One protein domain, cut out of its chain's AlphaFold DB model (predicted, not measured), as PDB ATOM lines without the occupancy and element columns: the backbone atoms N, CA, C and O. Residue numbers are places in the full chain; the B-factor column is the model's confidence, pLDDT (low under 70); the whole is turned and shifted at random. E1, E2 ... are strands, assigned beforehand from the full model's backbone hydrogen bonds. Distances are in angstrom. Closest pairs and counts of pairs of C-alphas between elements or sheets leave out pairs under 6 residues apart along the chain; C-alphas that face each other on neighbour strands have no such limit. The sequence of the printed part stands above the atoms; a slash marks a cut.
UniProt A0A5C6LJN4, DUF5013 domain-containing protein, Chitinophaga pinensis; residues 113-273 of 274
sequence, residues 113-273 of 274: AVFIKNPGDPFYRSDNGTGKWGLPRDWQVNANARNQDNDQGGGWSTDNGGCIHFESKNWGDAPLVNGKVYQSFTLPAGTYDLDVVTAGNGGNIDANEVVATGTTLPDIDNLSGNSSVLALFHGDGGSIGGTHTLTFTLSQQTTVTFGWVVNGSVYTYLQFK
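This is residues 113 to 273 of the 274 residues of the protein "DUF5013 domain-containing protein" of Chitinophaga pinensis (UniProt A0A5C6LJN4). Two strongly twisted sheets lie face to face as a sandwich, E1-E2-E9-E4-E7 on E3-E8-E5-E6, wound as a jelly roll, one long hairpin folded over both sheets. Residues 113 to 154, without a named element, are tied by short pairings to the edge strands E1 and E3. The printed part has 161 residues, with no named helix and nine strands, E1 to E9 along the chain; both sheets are antiparallel. The class is all strand, though under half of the residues are in named elements; the whole is compact, with a radius of gyration of the C-alphas of 14.8 A and spans of 44 by 32 by 26 A.

Find C-alpha 155 at (150.167, 135.440, 79.577), where E1, residues 155 to 157, begins. Next come E2, 163 to 167; E3, 176 to 187, 30.9 A; E4, 190 to 202, 36.2 A, which bends by 58 degrees at residue 199; E5, 205 to 213; E6, 229 to 235; E7, 243 to 250; and E8, 254 to 264, 31.2 A. E9, 269 to 272, ends at C-alpha 272, (149.339, 145.444, 79.205).

Look for antiparallel neighbours within hydrogen-bond range: N 155 and O 165 in the hairpin E1 and E2, 3.1 A; N 166 and O 270 for E2 and E9, 2.9 A; N 271 and O 200 for E9 and E4, 2.9 A; N 194 and O 246 for E4 and E7, 3.0 A. In the other sheet, find N 183 and O 258 for E3 and E8, 2.8 A; N 208 and O 261 for E5 and E8, 2.9 A; N 209 and O 233 in the hairpin E5 and E6, 2.9 A. Between the sheets, the closest C-alphas of E6 and E7, Ala 231 and Leu 246, are 5.7 A apart.

The C-alphas farthest apart, Asp 173 and Ser 251, are 45.2 A apart. The printed part has no cut; E5 to E6 is a long link. Mean pLDDT of the printed part is 96.2, and no printed residue is under 70.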
ATOM      1  N   ALA A 113     134.654 146.547  70.821       90.69
ATOM      2  CA  ALA A 113     133.710 145.581  71.396       90.69
ATOM      3  C   ALA A 113     133.057 144.652  70.355       90.69
ATOM      4  O   ALA A 113     132.396 143.677  70.715       90.69
ATOM      5  N   VAL A 114     133.214 144.966  69.068       90.56
ATOM      6  CA  VAL A 114     132.691 144.167  67.964       90.56
ATOM      7  C   VAL A 114     133.659 143.048  67.589       90.56
ATOM      8  O   VAL A 114     133.224 141.920  67.357       90.56
ATOM      9  N   PHE A 115     134.956 143.353  67.514       93.69
ATOM     10  CA  PHE A 115     135.957 142.428  66.977       93.69
ATOM     11  C   PHE A 115     136.879 141.826  68.034       93.69
ATOM     12  O   PHE A 115     137.310 140.688  67.860       93.69
ATOM     13  N   ILE A 116     137.156 142.549  69.120       95.56
ATOM     14  CA  ILE A 116     138.088 142.128  70.165       95.56
ATOM     15  C   ILE A 116     137.294 141.687  71.388       95.56
ATOM     16  O   ILE A 116     136.617 142.469  72.059       95.56
ATOM     17  N   LYS A 117     137.392 140.398  71.699       97.06
ATOM     18  CA  LYS A 117     136.861 139.838  72.942       97.06
ATOM     19  C   LYS A 117     137.851 140.061  74.066       97.06
ATOM     20  O   LYS A 117     139.053 139.923  73.856       97.06
ATOM     21  N   ASN A 118     137.330 140.331  75.263       97.06
ATOM     22  CA  ASN A 118     138.148 140.588  76.445       97.06
ATOM     23  C   ASN A 118     139.242 141.650  76.162       97.06
ATOM     24  O   ASN A 118     140.420 141.311  76.252       97.06
ATOM     25  N   PRO A 119     138.874 142.883  75.749       95.75
ATOM     26  CA  PRO A 119     139.810 143.879  75.210       95.75
ATOM     27  C   PRO A 119     140.622 144.646  76.272       95.75
ATOM     28  O   PRO A 119     141.291 145.608  75.924       95.75
ATOM     29  N   GLY A 120     140.555 144.266  77.551       93.94
ATOM     30  CA  GLY A 120     141.262 144.946  78.642       93.94
ATOM     31  C   GLY A 120     140.373 145.796  79.555       93.94
ATOM     32  O   GLY A 120     139.152 145.827  79.408       93.94
ATOM     33  N   ASP A 121     141.014 146.425  80.544       90.75
ATOM     34  CA  ASP A 121     140.452 147.225  81.643       90.75
ATOM     35  C   ASP A 121     139.221 146.598  82.355       90.75
ATOM     36  O   ASP A 121     138.155 147.220  82.423       90.75
ATOM     37  N   PRO A 122     139.346 145.400  82.975       95.12
ATOM     38  CA  PRO A 122     140.511 144.509  83.001       95.12
ATOM     39  C   PRO A 122     140.419 143.364  81.975       95.12
ATOM     40  O   PRO A 122     139.345 143.007  81.487       95.12
ATOM     41  N   PHE A 123     141.545 142.690  81.733       97.62
ATOM     42  CA  PHE A 123     141.533 141.369  81.106       97.62
ATOM     43  C   PHE A 123     141.049 140.314  82.106       97.62
ATOM     44  O   PHE A 123     141.565 140.203  83.218       97.62
ATOM     45  N   TYR A 124     140.106 139.471  81.694       97.50
ATOM     46  CA  TYR A 124     139.623 138.334  82.482       97.50
ATOM     47  C   TYR A 124     140.397 137.050  82.169       97.50
ATOM     48  O   TYR A 124     140.776 136.822  81.019       97.50
ATOM     49  N   ARG A 125     140.566 136.177  83.168       96.81
ATOM     50  CA  ARG A 125     141.140 134.832  83.003       96.81
ATOM     51  C   ARG A 125     140.116 133.812  82.475       96.81
ATOM     52  O   ARG A 125     138.920 133.971  82.719       96.81
ATOM     53  N   SER A 126     140.553 132.780  81.747       96.00
ATOM     54  CA  SER A 126     139.703 131.677  81.241       96.00
ATOM     55  C   SER A 126     139.599 130.478  82.174       96.00
ATOM     56  O   SER A 126     138.709 129.649  82.003       96.00
ATOM     57  N   ASP A 127     140.548 130.326  83.088       87.44
ATOM     58  CA  ASP A 127     140.629 129.193  84.000       87.44
ATOM     59  C   ASP A 127     139.926 129.483  85.337       87.44
ATOM     60  O   ASP A 127     139.668 130.629  85.694       87.44
ATOM     61  N   ASN A 128     139.625 128.430  86.101       86.88
ATOM     62  CA  ASN A 128     138.910 128.528  87.384       86.88
ATOM     63  C   ASN A 128     139.840 128.795  88.586       86.88
ATOM     64  O   ASN A 128     139.467 128.535  89.730       86.88
ATOM     65  N   GLY A 129     141.073 129.240  88.336       89.50
ATOM     66  CA  GLY A 129     142.052 129.509  89.382       89.50
ATOM     67  C   GLY A 129     141.761 130.802  90.149       89.50
ATOM     68  O   GLY A 129     141.093 131.713  89.661       89.50
ATOM     69  N   THR A 130     142.302 130.894  91.364       92.06
ATOM     70  CA  THR A 130     142.220 132.090  92.227       92.06
ATOM     71  C   THR A 130     143.589 132.706  92.529       92.06
ATOM     72  O   THR A 130     143.656 133.768  93.144       92.06
ATOM     73  N   GLY A 131     144.676 132.052  92.105       94.94
ATOM     74  CA  GLY A 131     146.050 132.529  92.275       94.94
ATOM     75  C   GLY A 131     146.432 133.651  91.307       94.94
ATOM     76  O   GLY A 131     145.659 133.987  90.405       94.94
ATOM     77  N   LYS A 132     147.643 134.203  91.487       95.75
ATOM     78  CA  LYS A 132     148.187 135.315  90.684       95.75
ATOM     79  C   LYS A 132     148.150 135.010  89.189       95.75
ATOM     80  O   LYS A 132     147.731 135.870  88.421       95.75
ATOM     81  N   TRP A 133     148.592 133.820  88.786       97.06
ATOM     82  CA  TRP A 133     148.743 133.445  87.383       97.06
ATOM     83  C   TRP A 133     147.523 132.703  86.855       97.06
ATOM     84  O   TRP A 133     146.830 132.005  87.596       97.06
ATOM     85  N   GLY A 134     147.267 132.863  85.560       97.25
ATOM     86  CA  GLY A 134     146.190 132.202  84.826       97.25
ATOM     87  C   GLY A 134     146.410 132.325  83.323       97.25
ATOM     88  O   GLY A 134     147.492 132.720  82.889       97.25
ATOM     89  N   LEU A 135     145.384 131.997  82.539       97.69
ATOM     90  CA  LEU A 135     145.368 132.201  81.086       97.69
ATOM     91  C   LEU A 135     144.343 133.288  80.732       97.69
ATOM     92  O   LEU A 135     143.251 133.269  81.299       97.69
ATOM     93  N   PRO A 136     144.633 134.213  79.806       97.62
ATOM     94  CA  PRO A 136     143.691 135.245  79.387       97.62
ATOM     95  C   PRO A 136     142.524 134.637  78.594       97.62
ATOM     96  O   PRO A 136     142.711 133.899  77.628       97.62
ATOM     97  N   ARG A 137     141.289 134.968  78.977       97.88
ATOM     98  CA  ARG A 137     140.066 134.497  78.313       97.88
ATOM     99  C   ARG A 137     139.942 135.046  76.903       97.88
ATOM    100  O   ARG A 137     140.165 136.228  76.709       97.88
ATOM    101  N   ASP A 138     139.539 134.203  75.953       97.69
ATOM    102  CA  ASP A 138     139.404 134.530  74.521       97.69
ATOM    103  C   ASP A 138     140.727 134.840  73.788       97.69
ATOM    104  O   ASP A 138     140.723 135.048  72.574       97.69
ATOM    105  N   TRP A 139     141.864 134.803  74.487       98.12
ATOM    106  CA  TRP A 139     143.195 134.989  73.915       98.12
ATOM    107  C   TRP A 139     143.939 133.651  73.850       98.12
ATOM    108  O   TRP A 139     143.837 132.801  74.735       98.12
ATOM    109  N   GLN A 140     144.695 133.451  72.779       98.31
ATOM    110  CA  GLN A 140     145.608 132.328  72.618       98.31
ATOM    111  C   GLN A 140     146.936 132.654  73.291       98.31
ATOM    112  O   GLN A 140     147.432 133.770  73.170       98.31
ATOM    113  N   VAL A 141     147.533 131.664  73.952       98.19
ATOM    114  CA  VAL A 141     148.851 131.776  74.589       98.19
ATOM    115  C   VAL A 141     149.712 130.620  74.108       98.19
ATOM    116  O   VAL A 141     149.277 129.467  74.169       98.19
ATOM    117  N   ASN A 142     150.915 130.908  73.612       98.00
ATOM    118  CA  ASN A 142     151.833 129.843  73.210       98.00
ATOM    119  C   ASN A 142     152.516 129.191  74.425       98.00
ATOM    120  O   ASN A 142     152.478 129.708  75.538       98.00
ATOM    121  N   ALA A 143     153.170 128.048  74.203       97.25
ATOM    122  CA  ALA A 143     153.852 127.314  75.270       97.25
ATOM    123  C   ALA A 143     154.916 128.160  75.994       97.25
ATOM    124  O   ALA A 143     155.074 128.032  77.200       97.25
ATOM    125  N   ASN A 144     155.594 129.066  75.286       97.44
ATOM    126  CA  ASN A 144     156.663 129.881  75.866       97.44
ATOM    127  C   ASN A 144     156.139 130.954  76.833       97.44
ATOM    128  O   ASN A 144     156.806 131.261  77.815       97.44
ATOM    129  N   ALA A 145     154.954 131.515  76.568       97.25
ATOM    130  CA  ALA A 145     154.290 132.452  77.475       97.25
ATOM    131  C   ALA A 145     153.466 131.748  78.569       97.25
ATOM    132  O   ALA A 145     153.112 132.382  79.558       97.25
ATOM    133  N   ARG A 146     153.182 130.447  78.424       96.38
ATOM    134  CA  ARG A 146     152.600 129.601  79.476       96.38
ATOM    135  C   ARG A 146     153.711 128.959  80.311       96.38
ATOM    136  O   ARG A 146     153.956 127.760  80.223       96.38
ATOM    137  N   ASN A 147     154.403 129.783  81.088       95.44
ATOM    138  CA  ASN A 147     155.603 129.398  81.832       95.44
ATOM    139  C   ASN A 147     155.478 129.569  83.357       95.44
ATOM    140  O   ASN A 147     156.480 129.456  84.061       95.44
ATOM    141  N   GLN A 148     154.276 129.844  83.871       95.31
ATOM    142  CA  GLN A 148     154.010 130.074  85.295       95.31
ATOM    143  C   GLN A 148     153.163 128.939  85.887       95.31
ATOM    144  O   GLN A 148     152.533 128.174  85.154       95.31
ATOM    145  N   ASP A 149     153.151 128.818  87.218       92.00
ATOM    146  CA  ASP A 149     152.368 127.814  87.957       92.00
ATOM    147  C   ASP A 149     152.540 126.384  87.403       92.00
ATOM    148  O   ASP A 149     151.573 125.688  87.096       92.00
ATOM    149  N   ASN A 150     153.793 125.938  87.257       90.69
ATOM    150  CA  ASN A 150     154.147 124.645  86.647       90.69
ATOM    151  C   ASN A 150     153.587 124.478  85.221       90.69
ATOM    152  O   ASN A 150     153.008 123.443  84.883       90.69
ATOM    153  N   ASP A 151     153.753 125.517  84.400       92.75
ATOM    154  CA  ASP A 151     153.325 125.577  82.996       92.75
ATOM    155  C   ASP A 151     151.795 125.427  82.811       92.75
ATOM    156  O   ASP A 151     151.308 125.053  81.740       92.75
ATOM    157  N   GLN A 152     151.016 125.740  83.856       91.81
ATOM    158  CA  GLN A 152     149.548 125.811  83.811       91.81
ATOM    159  C   GLN A 152     149.028 127.244  83.628       91.81
ATOM    160  O   GLN A 152     147.895 127.428  83.184       91.81
ATOM    161  N   GLY A 153     149.848 128.254  83.927       93.56
ATOM    162  CA  GLY A 153     149.509 129.672  83.807       93.56
ATOM    163  C   GLY A 153     150.557 130.473  83.032       93.56
ATOM    164  O   GLY A 153     151.617 129.963  82.664       93.56
ATOM    165  N   GLY A 154     150.246 131.741  82.775       95.06
ATOM    166  CA  GLY A 154     151.106 132.684  82.059       95.06
ATOM    167  C   GLY A 154     150.366 133.390  80.919       95.06
ATOM    168  O   GLY A 154     149.306 132.954  80.469       95.06
ATOM    169  N   GLY A 155     150.877 134.544  80.493       96.81
ATOM    170  CA  GLY A 155     150.167 135.440  79.577       96.81
ATOM    171  C   GLY A 155     149.054 136.257  80.245       96.81
ATOM    172  O   GLY A 155     148.536 137.181  79.623       96.81
ATOM    173  N   TRP A 156     148.702 135.972  81.503       98.19
ATOM    174  CA  TRP A 156     147.767 136.751  82.316       98.19
ATOM    175  C   TRP A 156     148.144 136.710  83.800       98.19
ATOM    176  O   TRP A 156     148.566 135.661  84.300       98.19
ATOM    177  N   SER A 157     147.930 137.815  84.521       97.56
ATOM    178  CA  SER A 157     147.940 137.816  85.988       97.56
ATOM    179  C   SER A 157     146.868 138.719  86.604       97.56
ATOM    180  O   SER A 157     146.288 139.576  85.937       97.56
ATOM    181  N   THR A 158     146.656 138.569  87.913       97.12
ATOM    182  CA  THR A 158     145.817 139.459  88.736       97.12
ATOM    183  C   THR A 158     146.367 140.882  88.880       97.12
ATOM    184  O   THR A 158     145.681 141.744  89.435       97.12
ATOM    185  N   ASP A 159     147.602 141.140  88.442       96.38
ATOM    186  CA  ASP A 159     148.210 142.469  88.528       96.38
ATOM    187  C   ASP A 159     147.394 143.471  87.697       96.38
ATOM    188  O   ASP A 159     146.735 143.105  86.721       96.38
ATOM    189  N   ASN A 160     147.380 144.738  88.115       95.44
ATOM    190  CA  ASN A 160     146.531 145.786  87.527       95.44
ATOM    191  C   ASN A 160     145.031 145.419  87.444       95.44
ATOM    192  O   ASN A 160     144.314 145.934  86.592       95.44
ATOM    193  N   GLY A 161     144.542 144.530  88.322       94.25
ATOM    194  CA  GLY A 161     143.149 144.070  88.324       94.25
ATOM    195  C   GLY A 161     142.826 142.994  87.278       94.25
ATOM    196  O   GLY A 161     141.665 142.604  87.167       94.25
ATOM    197  N   GLY A 162     143.831 142.503  86.547       97.00
ATOM    198  CA  GLY A 162     143.692 141.581  85.422       97.00
ATOM    199  C   GLY A 162     144.340 142.164  84.168       97.00
ATOM    200  O   GLY A 162     143.762 143.035  83.518       97.00
ATOM    201  N   CYS A 163     145.530 141.683  83.813       98.25
ATOM    202  CA  CYS A 163     146.308 142.197  82.683       98.25
ATOM    203  C   CYS A 163     146.872 141.072  81.814       98.25
ATOM    204  O   CYS A 163     147.025 139.940  82.280       98.25
ATOM    205  N   ILE A 164     147.215 141.384  80.561       98.50
ATOM    206  CA  ILE A 164     148.139 140.532  79.805       98.50
ATOM    207  C   ILE A 164     149.511 140.685  80.447       98.50
ATOM    208  O   ILE A 164     149.976 141.808  80.630       98.50
ATOM    209  N   HIS A 165     150.139 139.569  80.809       98.12
ATOM    210  CA  HIS A 165     151.375 139.579  81.586       98.12
ATOM    211  C   HIS A 165     152.385 138.565  81.051       98.12
ATOM    212  O   HIS A 165     152.163 137.352  81.084       98.12
ATOM    213  N   PHE A 166     153.517 139.090  80.599       98.25
ATOM    214  CA  PHE A 166     154.719 138.350  80.249       98.25
ATOM    215  C   PHE A 166     155.735 138.472  81.382       98.25
ATOM    216  O   PHE A 166     156.081 139.582  81.774       98.25
ATOM    217  N   GLU A 167     156.235 137.354  81.899       96.75
ATOM    218  CA  GLU A 167     157.275 137.349  82.933       96.75
ATOM    219  C   GLU A 167     158.233 136.178  82.689       96.75
ATOM    220  O   GLU A 167     157.827 135.117  82.197       96.75
ATOM    221  N   SER A 168     159.512 136.357  83.026       95.62
ATOM    222  CA  SER A 168     160.464 135.243  83.095       95.62
ATOM    223  C   SER A 168     159.948 134.141  84.024       95.62
ATOM    224  O   SER A 168     159.285 134.429  85.025       95.62
ATOM    225  N   LYS A 169     160.258 132.879  83.713       93.69
ATOM    226  CA  LYS A 169     159.740 131.726  84.463       93.69
ATOM    227  C   LYS A 169     160.133 131.834  85.934       93.69
ATOM    228  O   LYS A 169     161.319 131.968  86.235       93.69
ATOM    229  N   ASN A 170     159.139 131.777  86.824       86.75
ATOM    230  CA  ASN A 170     159.317 131.852  88.278       86.75
ATOM    231  C   ASN A 170     160.256 132.995  88.712       86.75
ATOM    232  O   ASN A 170     161.142 132.798  89.543       86.75
ATOM    233  N   TRP A 171     160.098 134.180  88.113       85.56
ATOM    234  CA  TRP A 171     160.910 135.382  88.333       85.56
ATOM    235  C   TRP A 171     162.400 135.290  87.949       85.56
ATOM    236  O   TRP A 171     162.985 136.317  87.631       85.56
ATOM    237  N   GLY A 172     163.036 134.118  87.902       88.56
ATOM    238  CA  GLY A 172     164.477 134.024  87.630       88.56
ATOM    239  C   GLY A 172     164.997 132.692  87.098       88.56
ATOM    240  O   GLY A 172     166.198 132.592  86.854       88.56
ATOM    241  N   ASP A 173     164.142 131.688  86.897       90.94
ATOM    242  CA  ASP A 173     164.588 130.343  86.511       90.94
ATOM    243  C   ASP A 173     165.021 130.283  85.042       90.94
ATOM    244  O   ASP A 173     166.063 129.719  84.712       90.94
ATOM    245  N   ALA A 174     164.211 130.850  84.144       94.81
ATOM    246  CA  ALA A 174     164.485 130.865  82.711       94.81
ATOM    247  C   ALA A 174     163.983 132.162  82.054       94.81
ATOM    248  O   ALA A 174     162.930 132.681  82.450       94.81
ATOM    249  N   PRO A 175     164.702 132.677  81.039       96.88
ATOM    250  CA  PRO A 175     164.247 133.824  80.265       96.88
ATOM    251  C   PRO A 175     162.957 133.499  79.501       96.88
ATOM    252  O   PRO A 175     162.672 132.341  79.182       96.88
ATOM    253  N   LEU A 176     162.196 134.538  79.175       97.12
ATOM    254  CA  LEU A 176     161.075 134.432  78.252       97.12
ATOM    255  C   LEU A 176     161.613 134.533  76.823       97.12
ATOM    256  O   LEU A 176     162.218 135.537  76.462       97.12
ATOM    257  N   VAL A 177     161.382 133.510  76.003       97.69
ATOM    258  CA  VAL A 177     161.836 133.501  74.606       97.69
ATOM    259  C   VAL A 177     160.642 133.295  73.690       97.69
ATOM    260  O   VAL A 177     159.983 132.259  73.753       97.69
ATOM    261  N   ASN A 178     160.367 134.266  72.821       98.38
ATOM    262  CA  ASN A 178     159.292 134.238  71.834       98.38
ATOM    263  C   ASN A 178     157.935 133.898  72.482       98.38
ATOM    264  O   ASN A 178     157.192 133.031  72.012       98.38
ATOM    265  N   GLY A 179     157.643 134.521  73.625       98.56
ATOM    266  CA  GLY A 179     156.359 134.409  74.308       98.56
ATOM    267  C   GLY A 179     155.279 135.133  73.518       98.56
ATOM    268  O   GLY A 179     155.503 136.254  73.070       98.56
ATOM    269  N   LYS A 180     154.113 134.506  73.337       98.81
ATOM    270  CA  LYS A 180     153.016 135.076  72.550       98.81
ATOM    271  C   LYS A 180     151.687 135.007  73.273       98.81
ATOM    272  O   LYS A 180     151.311 133.945  73.772       98.81
ATOM    273  N   VAL A 181     150.955 136.114  73.214       98.75
ATOM    274  CA  VAL A 181     149.531 136.202  73.550       98.75
ATOM    275  C   VAL A 181     148.835 136.910  72.394       98.75
ATOM    276  O   VAL A 181     149.295 137.974  71.993       98.75
ATOM    277  N   TYR A 182     147.792 136.320  71.809       98.81
ATOM    278  CA  TYR A 182     147.169 136.855  70.593       98.81
ATOM    279  C   TYR A 182     145.707 136.443  70.409       98.81
ATOM    280  O   TYR A 182     145.253 135.438  70.951       98.81
ATOM    281  N   GLN A 183     144.965 137.207  69.614       98.38
ATOM    282  CA  GLN A 183     143.595 136.916  69.205       98.38
ATOM    283  C   GLN A 183     143.453 137.157  67.700       98.38
ATOM    284  O   GLN A 183     144.047 138.083  67.150       98.38
ATOM    285  N   SER A 184     142.660 136.320  67.034       98.31
ATOM    286  CA  SER A 184     142.395 136.437  65.600       98.31
ATOM    287  C   SER A 184     140.931 136.766  65.345       98.31
ATOM    288  O   SER A 184     140.036 136.172  65.949       98.31
ATOM    289  N   PHE A 185     140.679 137.680  64.417       96.25
ATOM    290  CA  PHE A 185     139.344 138.118  64.021       96.25
ATOM    291  C   PHE A 185     139.336 138.534  62.546       96.25
ATOM    292  O   PHE A 185     140.377 138.729  61.923       96.25
ATOM    293  N   THR A 186     138.148 138.607  61.945       96.19
ATOM    294  CA  THR A 186     137.998 138.992  60.535       96.19
ATOM    295  C   THR A 186     137.489 140.418  60.448       96.19
ATOM    296  O   THR A 186     136.413 140.719  60.960       96.19
ATOM    297  N   LEU A 187     138.261 141.273  59.783       94.50
ATOM    298  CA  LEU A 187     137.922 142.670  59.548       94.50
ATOM    299  C   LEU A 187     137.499 142.869  58.089       94.50
ATOM    300  O   LEU A 187     138.090 142.245  57.202       94.50
ATOM    301  N   PRO A 188     136.502 143.728  57.808       91.69
ATOM    302  CA  PRO A 188     136.228 144.169  56.446       91.69
ATOM    303  C   PRO A 188     137.390 145.002  55.870       91.69
ATOM    304  O   PRO A 188     138.364 145.313  56.551       91.69
ATOM    305  N   ALA A 189     137.291 145.366  54.588       91.25
ATOM    306  CA  ALA A 189     138.209 146.340  54.002       91.25
ATOM    307  C   ALA A 189     138.084 147.692  54.724       91.25
ATOM    308  O   ALA A 189     136.971 148.135  55.031       91.25
ATOM    309  N   GLY A 190     139.214 148.356  54.951       91.38
ATOM    310  CA  GLY A 190     139.267 149.625  55.666       91.38
ATOM    311  C   GLY A 190     140.650 149.935  56.223       91.38
ATOM    312  O   GLY A 190     141.568 149.119  56.142       91.38
ATOM    313  N   THR A 191     140.776 151.130  56.791       94.75
ATOM    314  CA  THR A 191     141.931 151.545  57.588       94.75
ATOM    315  C   THR A 191     141.535 151.474  59.055       94.75
ATOM    316  O   THR A 191     140.438 151.902  59.418       94.75
ATOM    317  N   TYR A 192     142.413 150.903  59.868       96.44
ATOM    318  CA  TYR A 192     142.185 150.631  61.276       96.44
ATOM    319  C   TYR A 192     143.338 151.183  62.095       96.44
ATOM    320  O   TYR A 192     144.496 151.031  61.700       96.44
ATOM    321  N   ASP A 193     142.989 151.748  63.243       96.69
ATOM    322  CA  ASP A 193     143.914 152.066  64.318       96.69
ATOM    323  C   ASP A 193     143.647 151.093  65.462       96.69
ATOM    324  O   ASP A 193     142.494 150.866  65.843       96.69
ATOM    325  N   LEU A 194     144.713 150.488  65.973       96.19
ATOM    326  CA  LEU A 194     144.666 149.632  67.142       96.19
ATOM    327  C   LEU A 194     145.525 150.237  68.242       96.19
ATOM    328  O   LEU A 194     146.745 150.300  68.103       96.19
ATOM    329  N   ASP A 195     144.874 150.637  69.325       96.19
ATOM    330  CA  ASP A 195     145.548 151.189  70.489       96.19
ATOM    331  C   ASP A 195     145.896 150.086  71.485       96.19
ATOM    332  O   ASP A 195     145.061 149.241  71.806       96.19
ATOM    333  N   VAL A 196     147.123 150.135  71.995       96.62
ATOM    334  CA  VAL A 196     147.652 149.246  73.030       96.62
ATOM    335  C   VAL A 196     148.222 150.093  74.156       96.62
ATOM    336  O   VAL A 196     148.851 151.125  73.916       96.62
ATOM    337  N   VAL A 197     148.003 149.683  75.401       97.19
ATOM    338  CA  VAL A 197     148.437 150.403  76.597       97.19
ATOM    339  C   VAL A 197     149.266 149.503  77.496       97.19
ATOM    340  O   VAL A 197     148.761 148.589  78.164       97.19
ATOM    341  N   THR A 198     150.540 149.852  77.615       96.81
ATOM    342  CA  THR A 198     151.442 149.240  78.586       96.81
ATOM    343  C   THR A 198     151.066 149.680  79.997       96.81
ATOM    344  O   THR A 198     150.932 150.867  80.306       96.81
ATOM    345  N   ALA A 199     150.895 148.704  80.880       95.00
ATOM    346  CA  ALA A 199     150.587 148.911  82.288       95.00
ATOM    347  C   ALA A 199     151.854 149.056  83.144       95.00
ATOM    348  O   ALA A 199     151.862 149.831  84.098       95.00
ATOM    349  N   GLY A 200     152.922 148.342  82.790       95.44
ATOM    350  CA  GLY A 200     154.193 148.385  83.503       95.44
ATOM    351  C   GLY A 200     155.217 147.436  82.897       95.44
ATOM    352  O   GLY A 200     154.862 146.484  82.201       95.44
ATOM    353  N   ASN A 201     156.491 147.703  83.157       97.19
ATOM    354  CA  ASN A 201     157.586 146.831  82.760       97.19
ATOM    355  C   ASN A 201     158.736 146.900  83.775       97.19
ATOM    356  O   ASN A 201     158.830 147.836  84.575       97.19
ATOM    357  N   GLY A 202     159.625 145.914  83.719       96.00
ATOM    358  CA  GLY A 202     160.919 145.953  84.385       96.00
ATOM    359  C   GLY A 202     161.840 144.852  83.874       96.00
ATOM    360  O   GLY A 202     161.371 143.821  83.400       96.00
ATOM    361  N   GLY A 203     163.150 145.065  83.990       94.88
ATOM    362  CA  GLY A 203     164.167 144.165  83.436       94.88
ATOM    363  C   GLY A 203     164.540 144.514  81.992       94.88
ATOM    364  O   GLY A 203     164.360 145.652  81.560       94.88
ATOM    365  N   ASN A 204     165.100 143.546  81.261       96.88
ATOM    366  CA  ASN A 204     165.496 143.714  79.861       96.88
ATOM    367  C   ASN A 204     164.514 142.969  78.948       96.88
ATOM    368  O   ASN A 204     164.441 141.738  79.000       96.88
ATOM    369  N   ILE A 205     163.781 143.720  78.127       97.06
ATOM    370  CA  ILE A 205     162.721 143.234  77.234       97.06
ATOM    371  C   ILE A 205     162.993 143.628  75.784       97.06
ATOM    372  O   ILE A 205     163.527 144.698  75.512       97.06
ATOM    373  N   ASP A 206     162.543 142.767  74.879       97.94
ATOM    374  CA  ASP A 206     162.330 143.036  73.457       97.94
ATOM    375  C   ASP A 206     160.864 142.684  73.179       97.94
ATOM    376  O   ASP A 206     160.465 141.512  73.172       97.94
ATOM    377  N   ALA A 207     160.036 143.725  73.105       98.06
ATOM    378  CA  ALA A 207     158.590 143.631  73.051       98.06
ATOM    379  C   ALA A 207     158.074 144.107  71.697       98.06
ATOM    380  O   ALA A 207     158.359 145.222  71.264       98.06
ATOM    381  N   ASN A 208     157.269 143.263  71.059       98.56
ATOM    382  CA  ASN A 208     156.695 143.529  69.752       98.56
ATOM    383  C   ASN A 208     155.172 143.422  69.846       98.56
ATOM    384  O   ASN A 208     154.640 142.348  70.126       98.56
ATOM    385  N   GLU A 209     154.473 144.521  69.600       98.50
ATOM    386  CA  GLU A 209     153.028 144.554  69.372       98.50
ATOM    387  C   GLU A 209     152.803 144.377  67.875       98.50
ATOM    388  O   GLU A 209     153.371 145.118  67.073       98.50
ATOM    389  N   VAL A 210     152.030 143.370  67.475       98.69
ATOM    390  CA  VAL A 210     152.009 142.909  66.083       98.69
ATOM    391  C   VAL A 210     150.580 142.750  65.600       98.69
ATOM    392  O   VAL A 210     149.785 142.036  66.211       98.69
ATOM    393  N   VAL A 211     150.287 143.339  64.443       98.75
ATOM    394  CA  VAL A 211     149.132 142.981  63.619       98.75
ATOM    395  C   VAL A 211     149.647 142.228  62.399       98.75
ATOM    396  O   VAL A 211     150.475 142.748  61.653       98.75
ATOM    397  N   ALA A 212     149.155 141.013  62.169       98.69
ATOM    398  CA  ALA A 212     149.525 140.198  61.017       98.69
ATOM    399  C   ALA A 212     148.307 139.534  60.357       98.69
ATOM    400  O   ALA A 212     147.287 139.304  60.998       98.69
ATOM    401  N   THR A 213     148.389 139.194  59.073       98.62
ATOM    402  CA  THR A 213     147.377 138.376  58.389       98.62
ATOM    403  C   THR A 213     147.421 136.926  58.866       98.62
ATOM    404  O   THR A 213     148.496 136.394  59.130       98.62
ATOM    405  N   GLY A 214     146.274 136.246  58.854       98.12
ATOM    406  CA  GLY A 214     146.159 134.842  59.244       98.12
ATOM    407  C   GLY A 214     145.718 134.679  60.695       98.12
ATOM    408  O   GLY A 214     145.129 135.589  61.277       98.12
ATOM    409  N   THR A 215     145.961 133.498  61.263       98.06
ATOM    410  CA  THR A 215     145.439 133.083  62.582       98.06
ATOM    411  C   THR A 215     146.522 132.903  63.648       98.06
ATOM    412  O   THR A 215     146.257 132.353  64.714       98.06
ATOM    413  N   THR A 216     147.760 133.296  63.352       96.56
ATOM    414  CA  THR A 216     148.907 133.195  64.258       96.56
ATOM    415  C   THR A 216     149.822 134.402  64.078       96.56
ATOM    416  O   THR A 216     149.823 135.043  63.028       96.56
ATOM    417  N   LEU A 217     150.622 134.702  65.103       98.56
ATOM    418  CA  LEU A 217     151.708 135.675  64.992       98.56
ATOM    419  C   LEU A 217     153.009 134.989  64.534       98.56
ATOM    420  O   LEU A 217     153.303 133.890  65.029       98.56
ATOM    421  N   PRO A 218     153.817 135.622  63.662       98.38
ATOM    422  CA  PRO A 218     155.173 135.168  63.356       98.38
ATOM    423  C   PRO A 218     156.060 135.087  64.603       98.38
ATOM    424  O   PRO A 218     155.740 135.654  65.648       98.38
ATOM    425  N   ASP A 219     157.148 134.326  64.515       98.44
ATOM    426  CA  ASP A 219     158.193 134.332  65.542       98.44
ATOM    427  C   ASP A 219     158.968 135.652  65.522       98.44
ATOM    428  O   ASP A 219     159.013 136.332  64.498       98.44
ATOM    429  N   ILE A 220     159.549 136.017  66.666       97.88
ATOM    430  CA  ILE A 220     160.218 137.311  66.872       97.88
ATOM    431  C   ILE A 220     161.357 137.571  65.875       97.88
ATOM    432  O   ILE A 220     161.526 138.689  65.395       97.88
ATOM    433  N   ASP A 221     162.083 136.524  65.482       97.44
ATOM    434  CA  ASP A 221     163.158 136.558  64.485       97.44
ATOM    435  C   ASP A 221     162.650 136.611  63.033       97.44
ATOM    436  O   ASP A 221     163.431 136.824  62.107       97.44
ATOM    437  N   ASN A 222     161.337 136.480  62.832       97.81
ATOM    438  CA  ASN A 222     160.656 136.518  61.543       97.81
ATOM    439  C   ASN A 222     159.549 137.594  61.501       97.81
ATOM    440  O   ASN A 222     158.521 137.421  60.839       97.81
ATOM    441  N   LEU A 223     159.730 138.701  62.229       97.75
ATOM    442  CA  LEU A 223     158.871 139.888  62.127       97.75
ATOM    443  C   LEU A 223     159.337 140.830  61.010       97.75
ATOM    444  O   LEU A 223     158.529 141.320  60.222       97.75
ATOM    445  N   SER A 224     160.647 141.067  60.915       94.50
ATOM    446  CA  SER A 224     161.214 141.995  59.933       94.50
ATOM    447  C   SER A 224     161.146 141.426  58.516       94.50
ATOM    448  O   SER A 224     161.593 140.310  58.260       94.50
ATOM    449  N   GLY A 225     160.576 142.191  57.582       93.69
ATOM    450  CA  GLY A 225     160.425 141.785  56.179       93.69
ATOM    451  C   GLY A 225     159.370 140.701  55.926       93.69
ATOM    452  O   GLY A 225     159.194 140.285  54.780       93.69
ATOM    453  N   ASN A 226     158.647 140.254  56.955       97.75
ATOM    454  CA  ASN A 226     157.592 139.266  56.798       97.75
ATOM    455  C   ASN A 226     156.331 139.911  56.214       97.75
ATOM    456  O   ASN A 226     155.702 140.764  56.836       97.75
ATOM    457  N   SER A 227     155.928 139.460  55.025       97.19
ATOM    458  CA  SER A 227     154.780 140.005  54.297       97.19
ATOM    459  C   SER A 227     153.435 139.813  54.998       97.19
ATOM    460  O   SER A 227     152.460 140.439  54.591       97.19
ATOM    461  N   SER A 228     153.342 138.939  56.008       98.00
ATOM    462  CA  SER A 228     152.122 138.820  56.807       98.00
ATOM    463  C   SER A 228     151.966 139.958  57.810       98.00
ATOM    464  O   SER A 228     150.850 140.186  58.255       98.00
ATOM    465  N   VAL A 229     153.043 140.641  58.214       98.62
ATOM    466  CA  VAL A 229     152.994 141.716  59.217       98.62
ATOM    467  C   VAL A 229     152.438 142.985  58.572       98.62
ATOM    468  O   VAL A 229     152.993 143.508  57.611       98.62
ATOM    469  N   LEU A 230     151.317 143.467  59.106       98.56
ATOM    470  CA  LEU A 230     150.587 144.639  58.622       98.56
ATOM    471  C   LEU A 230     150.974 145.914  59.376       98.56
ATOM    472  O   LEU A 230     151.022 146.985  58.779       98.56
ATOM    473  N   ALA A 231     151.236 145.791  60.677       98.44
ATOM    474  CA  ALA A 231     151.735 146.857  61.534       98.44
ATOM    475  C   ALA A 231     152.518 146.256  62.706       98.44
ATOM    476  O   ALA A 231     152.233 145.141  63.151       98.44
ATOM    477  N   LEU A 232     153.507 147.006  63.188       97.94
ATOM    478  CA  LEU A 232     154.402 146.601  64.262       97.94
ATOM    479  C   LEU A 232     154.783 147.831  65.086       97.94
ATOM    480  O   LEU A 232     155.240 148.826  64.523       97.94
ATOM    481  N   PHE A 233     154.666 147.723  66.405       98.25
ATOM    482  CA  PHE A 233     155.396 148.574  67.336       98.25
ATOM    483  C   PHE A 233     156.431 147.714  68.062       98.25
ATOM    484  O   PHE A 233     156.103 146.640  68.563       98.25
ATOM    485  N   HIS A 234     157.677 148.179  68.104       97.81
ATOM    486  CA  HIS A 234     158.766 147.526  68.828       97.81
ATOM    487  C   HIS A 234     159.259 148.454  69.937       97.81
ATOM    488  O   HIS A 234     159.537 149.631  69.684       97.81
ATOM    489  N   GLY A 235     159.431 147.915  71.141       97.00
ATOM    490  CA  GLY A 235     159.994 148.653  72.260       97.00
ATOM    491  C   GLY A 235     160.773 147.793  73.246       97.00
ATOM    492  O   GLY A 235     160.613 146.575  73.319       97.00
ATOM    493  N   ASP A 236     161.607 148.470  74.026       97.25
ATOM    494  CA  ASP A 236     162.364 147.903  75.138       97.25
ATOM    495  C   ASP A 236     161.896 148.494  76.484       97.25
ATOM    496  O   ASP A 236     160.899 149.217  76.554       97.25
ATOM    497  N   GLY A 237     162.614 148.208  77.577       93.94
ATOM    498  CA  GLY A 237     162.265 148.702  78.918       93.94
ATOM    499  C   GLY A 237     162.186 150.232  79.023       93.94
ATOM    500  O   GLY A 237     161.446 150.756  79.855       93.94
ATOM    501  N   GLY A 238     162.909 150.956  78.164       95.00
ATOM    502  CA  GLY A 238     162.900 152.414  78.105       95.00
ATOM    503  C   GLY A 238     161.847 153.001  77.165       95.00
ATOM    504  O   GLY A 238     161.503 154.172  77.328       95.00
ATOM    505  N   SER A 239     161.330 152.229  76.202       96.38
ATOM    506  CA  SER A 239     160.471 152.756  75.132       96.38
ATOM    507  C   SER A 239     159.085 152.121  75.015       96.38
ATOM    508  O   SER A 239     158.249 152.681  74.317       96.38
ATOM    509  N   ILE A 240     158.807 150.998  75.688       96.81
ATOM    510  CA  ILE A 240     157.497 150.319  75.626       96.81
ATOM    511  C   ILE A 240     156.427 150.990  76.508       96.81
ATOM    512  O   ILE A 240     155.323 150.483  76.637       96.81
ATOM    513  N   GLY A 241     156.741 152.066  77.230       96.00
ATOM    514  CA  GLY A 241     155.784 152.715  78.129       96.00
ATOM    515  C   GLY A 241     154.777 153.599  77.387       96.00
ATOM    516  O   GLY A 241     155.158 154.362  76.508       96.00
ATOM    517  N   GLY A 242     153.518 153.597  77.834       95.69
ATOM    518  CA  GLY A 242     152.483 154.513  77.346       95.69
ATOM    519  C   GLY A 242     151.428 153.835  76.478       95.69
ATOM    520  O   GLY A 242     151.096 152.670  76.692       95.69
ATOM    521  N   THR A 243     150.860 154.618  75.560       97.06
ATOM    522  CA  THR A 243     149.897 154.158  74.555       97.06
ATOM    523  C   THR A 243     150.574 154.149  73.195       97.06
ATOM    524  O   THR A 243     151.178 155.152  72.807       97.06
ATOM    525  N   HIS A 244     150.435 153.050  72.467       96.69
ATOM    526  CA  HIS A 244     150.916 152.907  71.100       96.69
ATOM    527  C   HIS A 244     149.735 152.649  70.176       96.69
ATOM    528  O   HIS A 244     148.812 151.923  70.536       96.69
ATOM    529  N   THR A 245     149.786 153.227  68.981       97.19
ATOM    530  CA  THR A 245     148.762 153.038  67.956       97.19
ATOM    531  C   THR A 245     149.386 152.339  66.758       97.19
ATOM    532  O   THR A 245     150.340 152.839  66.158       97.19
ATOM    533  N   LEU A 246     148.839 151.183  66.400       98.12
ATOM    534  CA  LEU A 246     149.209 150.428  65.214       98.12
ATOM    535  C   LEU A 246     148.186 150.706  64.113       98.12
ATOM    536  O   LEU A 246     147.069 150.191  64.151       98.12
ATOM    537  N   THR A 247     148.579 151.498  63.118       98.25
ATOM    538  CA  THR A 247     147.737 151.803  61.955       98.25
ATOM    539  C   THR A 247     148.010 150.824  60.817       98.25
ATOM    540  O   THR A 247     149.151 150.672  60.379       98.25
ATOM    541  N   PHE A 248     146.965 150.196  60.277       98.19
ATOM    542  CA  PHE A 248     147.064 149.314  59.109       98.19
ATOM    543  C   PHE A 248     145.859 149.456  58.175       98.19
ATOM    544  O   PHE A 248     144.797 149.949  58.551       98.19
ATOM    545  N   THR A 249     146.022 149.034  56.919       97.56
ATOM    546  CA  THR A 249     144.961 149.090  55.902       97.56
ATOM    547  C   THR A 249     144.758 147.728  55.254       97.56
ATOM    548  O   THR A 249     145.713 147.050  54.885       97.56
ATOM    549  N   LEU A 250     143.493 147.352  55.077       97.25
ATOM    550  CA  LEU A 250     143.053 146.143  54.397       97.25
ATOM    551  C   LEU A 250     142.297 146.524  53.122       97.25
ATOM    552  O   LEU A 250     141.297 147.240  53.176       97.25
ATOM    553  N   SER A 251     142.741 146.021  51.970       95.62
ATOM    554  CA  SER A 251     142.068 146.253  50.679       95.62
ATOM    555  C   SER A 251     140.803 145.412  50.490       95.62
ATOM    556  O   SER A 251     139.973 145.713  49.634       95.62
ATOM    557  N   GLN A 252     140.657 144.349  51.277       93.62
ATOM    558  CA  GLN A 252     139.544 143.411  51.247       93.62
ATOM    559  C   GLN A 252     139.310 142.842  52.646       93.62
ATOM    560  O   GLN A 252     140.159 142.977  53.530       93.62
ATOM    561  N   GLN A 253     138.179 142.166  52.837       95.06
ATOM    562  CA  GLN A 253     137.932 141.444  54.080       95.06
ATOM    563  C   GLN A 253     139.061 140.438  54.342       95.06
ATOM    564  O   GLN A 253     139.361 139.606  53.485       95.06
ATOM    565  N   THR A 254     139.682 140.521  55.515       98.12
ATOM    566  CA  THR A 254     140.891 139.762  55.847       98.12
ATOM    567  C   THR A 254     140.812 139.254  57.281       98.12
ATOM    568  O   THR A 254     140.431 139.989  58.193       98.12
ATOM    569  N   THR A 255     141.178 137.990  57.493       98.50
ATOM    570  CA  THR A 255     141.443 137.476  58.840       98.50
ATOM    571  C   THR A 255     142.802 137.986  59.294       98.50
ATOM    572  O   THR A 255     143.817 137.732  58.639       98.50
ATOM    573  N   VAL A 256     142.803 138.711  60.404       98.50
ATOM    574  CA  VAL A 256     143.993 139.271  61.038       98.50
ATOM    575  C   VAL A 256     144.166 138.670  62.425       98.50
ATOM    576  O   VAL A 256     143.203 138.259  63.071       98.50
ATOM    577  N   THR A 257     145.406 138.628  62.879       98.69
ATOM    578  CA  THR A 257     145.795 138.292  64.240       98.69
ATOM    579  C   THR A 257     146.509 139.482  64.839       98.69
ATOM    580  O   THR A 257     147.460 139.996  64.252       98.69
ATOM    581  N   PHE A 258     146.049 139.891  66.012       98.38
ATOM    582  CA  PHE A 258     146.707 140.887  66.836       98.38
ATOM    583  C   PHE A 258     147.225 140.242  68.120       98.38
ATOM    584  O   PHE A 258     146.564 139.377  68.701       98.38
ATOM    585  N   GLY A 259     148.383 140.689  68.586       98.31
ATOM    586  CA  GLY A 259     148.827 140.453  69.948       98.31
ATOM    587  C   GLY A 259     150.269 140.879  70.157       98.31
ATOM    588  O   GLY A 259     150.776 141.771  69.479       98.31
ATOM    589  N   TRP A 260     150.936 140.190  71.073       98.69
ATOM    590  CA  TRP A 260     152.299 140.495  71.488       98.69
ATOM    591  C   TRP A 260     153.226 139.312  71.227       98.69
ATOM    592  O   TRP A 260     152.841 138.159  71.442       98.69
ATOM    593  N   VAL A 261     154.454 139.606  70.806       98.69
ATOM    594  CA  VAL A 261     155.578 138.669  70.703       98.69
ATOM    595  C   VAL A 261     156.734 139.239  71.522       98.69
ATOM    596  O   VAL A 261     157.212 140.336  71.242       98.69
ATOM    597  N   VAL A 262     157.158 138.528  72.566       98.62
ATOM    598  CA  VAL A 262     158.056 139.084  73.588       98.62
ATOM    599  C   VAL A 262     159.229 138.151  73.870       98.62
ATOM    600  O   VAL A 262     159.049 136.958  74.133       98.62
ATOM    601  N   ASN A 263     160.427 138.727  73.875       98.44
ATOM    602  CA  ASN A 263     161.603 138.197  74.551       98.44
ATOM    603  C   ASN A 263     161.842 138.986  75.847       98.44
ATOM    604  O   ASN A 263     161.629 140.195  75.913       98.44
ATOM    605  N   GLY A 264     162.338 138.314  76.878       96.81
ATOM    606  CA  GLY A 264     162.752 138.941  78.126       96.81
ATOM    607  C   GLY A 264     163.850 138.136  78.804       96.81
ATOM    608  O   GLY A 264     163.839 136.904  78.777       96.81
ATOM    609  N   SER A 265     164.807 138.822  79.428       96.44
ATOM    610  CA  SER A 265     165.802 138.155  80.272       96.44
ATOM    611  C   SER A 265     165.159 137.539  81.523       96.44
ATOM    612  O   SER A 265     163.954 137.624  81.733       96.44
ATOM    613  N   VAL A 266     165.954 136.917  82.391       96.50
ATOM    614  CA  VAL A 266     165.503 136.627  83.765       96.50
ATOM    615  C   VAL A 266     165.177 137.929  84.518       96.50
ATOM    616  O   VAL A 266     165.629 139.003  84.114       96.50
ATOM    617  N   TYR A 267     164.395 137.861  85.600       95.88
ATOM    618  CA  TYR A 267     163.982 139.023  86.408       95.88
ATOM    619  C   TYR A 267     163.305 140.121  85.588       95.88
ATOM    620  O   TYR A 267     163.588 141.310  85.741       95.88
ATOM    621  N   THR A 268     162.453 139.704  84.655       96.19
ATOM    622  CA  THR A 268     161.838 140.595  83.676       96.19
ATOM    623  C   THR A 268     160.333 140.400  83.664       96.19
ATOM    624  O   THR A 268     159.866 139.260  83.674       96.19
ATOM    625  N   TYR A 269     159.590 141.505  83.602       97.38
ATOM    626  CA  TYR A 269     158.142 141.503  83.439       97.38
ATOM    627  C   TYR A 269     157.677 142.606  82.482       97.38
ATOM    628  O   TYR A 269     158.307 143.659  82.363       97.38
ATOM    629  N   LEU A 270     156.551 142.363  81.820       98.31
ATOM    630  CA  LEU A 270     155.871 143.296  80.932       98.31
ATOM    631  C   LEU A 270     154.361 143.059  80.996       98.31
ATOM    632  O   LEU A 270     153.895 141.924  80.879       98.31
ATOM    633  N   GLN A 271     153.603 144.134  81.190       98.25
ATOM    634  CA  GLN A 271     152.165 144.092  81.433       98.25
ATOM    635  C   GLN A 271     151.419 145.050  80.506       98.25
ATOM    636  O   GLN A 271     151.859 146.183  80.314       98.25
ATOM    637  N   PHE A 272     150.248 144.635  80.025       97.88
ATOM    638  CA  PHE A 272     149.339 145.444  79.205       97.88
ATOM    639  C   PHE A 272     147.925 145.420  79.784       97.88
ATOM    640  O   PHE A 272     147.452 144.374  80.238       97.88
ATOM    641  N   LYS A 273     147.247 146.570  79.781       92.00
ATOM    642  CA  LYS A 273     145.925 146.736  80.417       92.00
ATOM    643  C   LYS A 273     144.793 147.079  79.455       92.00
ATOM    644  O   LYS A 273     143.647 146.889  79.837       92.00
TER     645      LYS A 273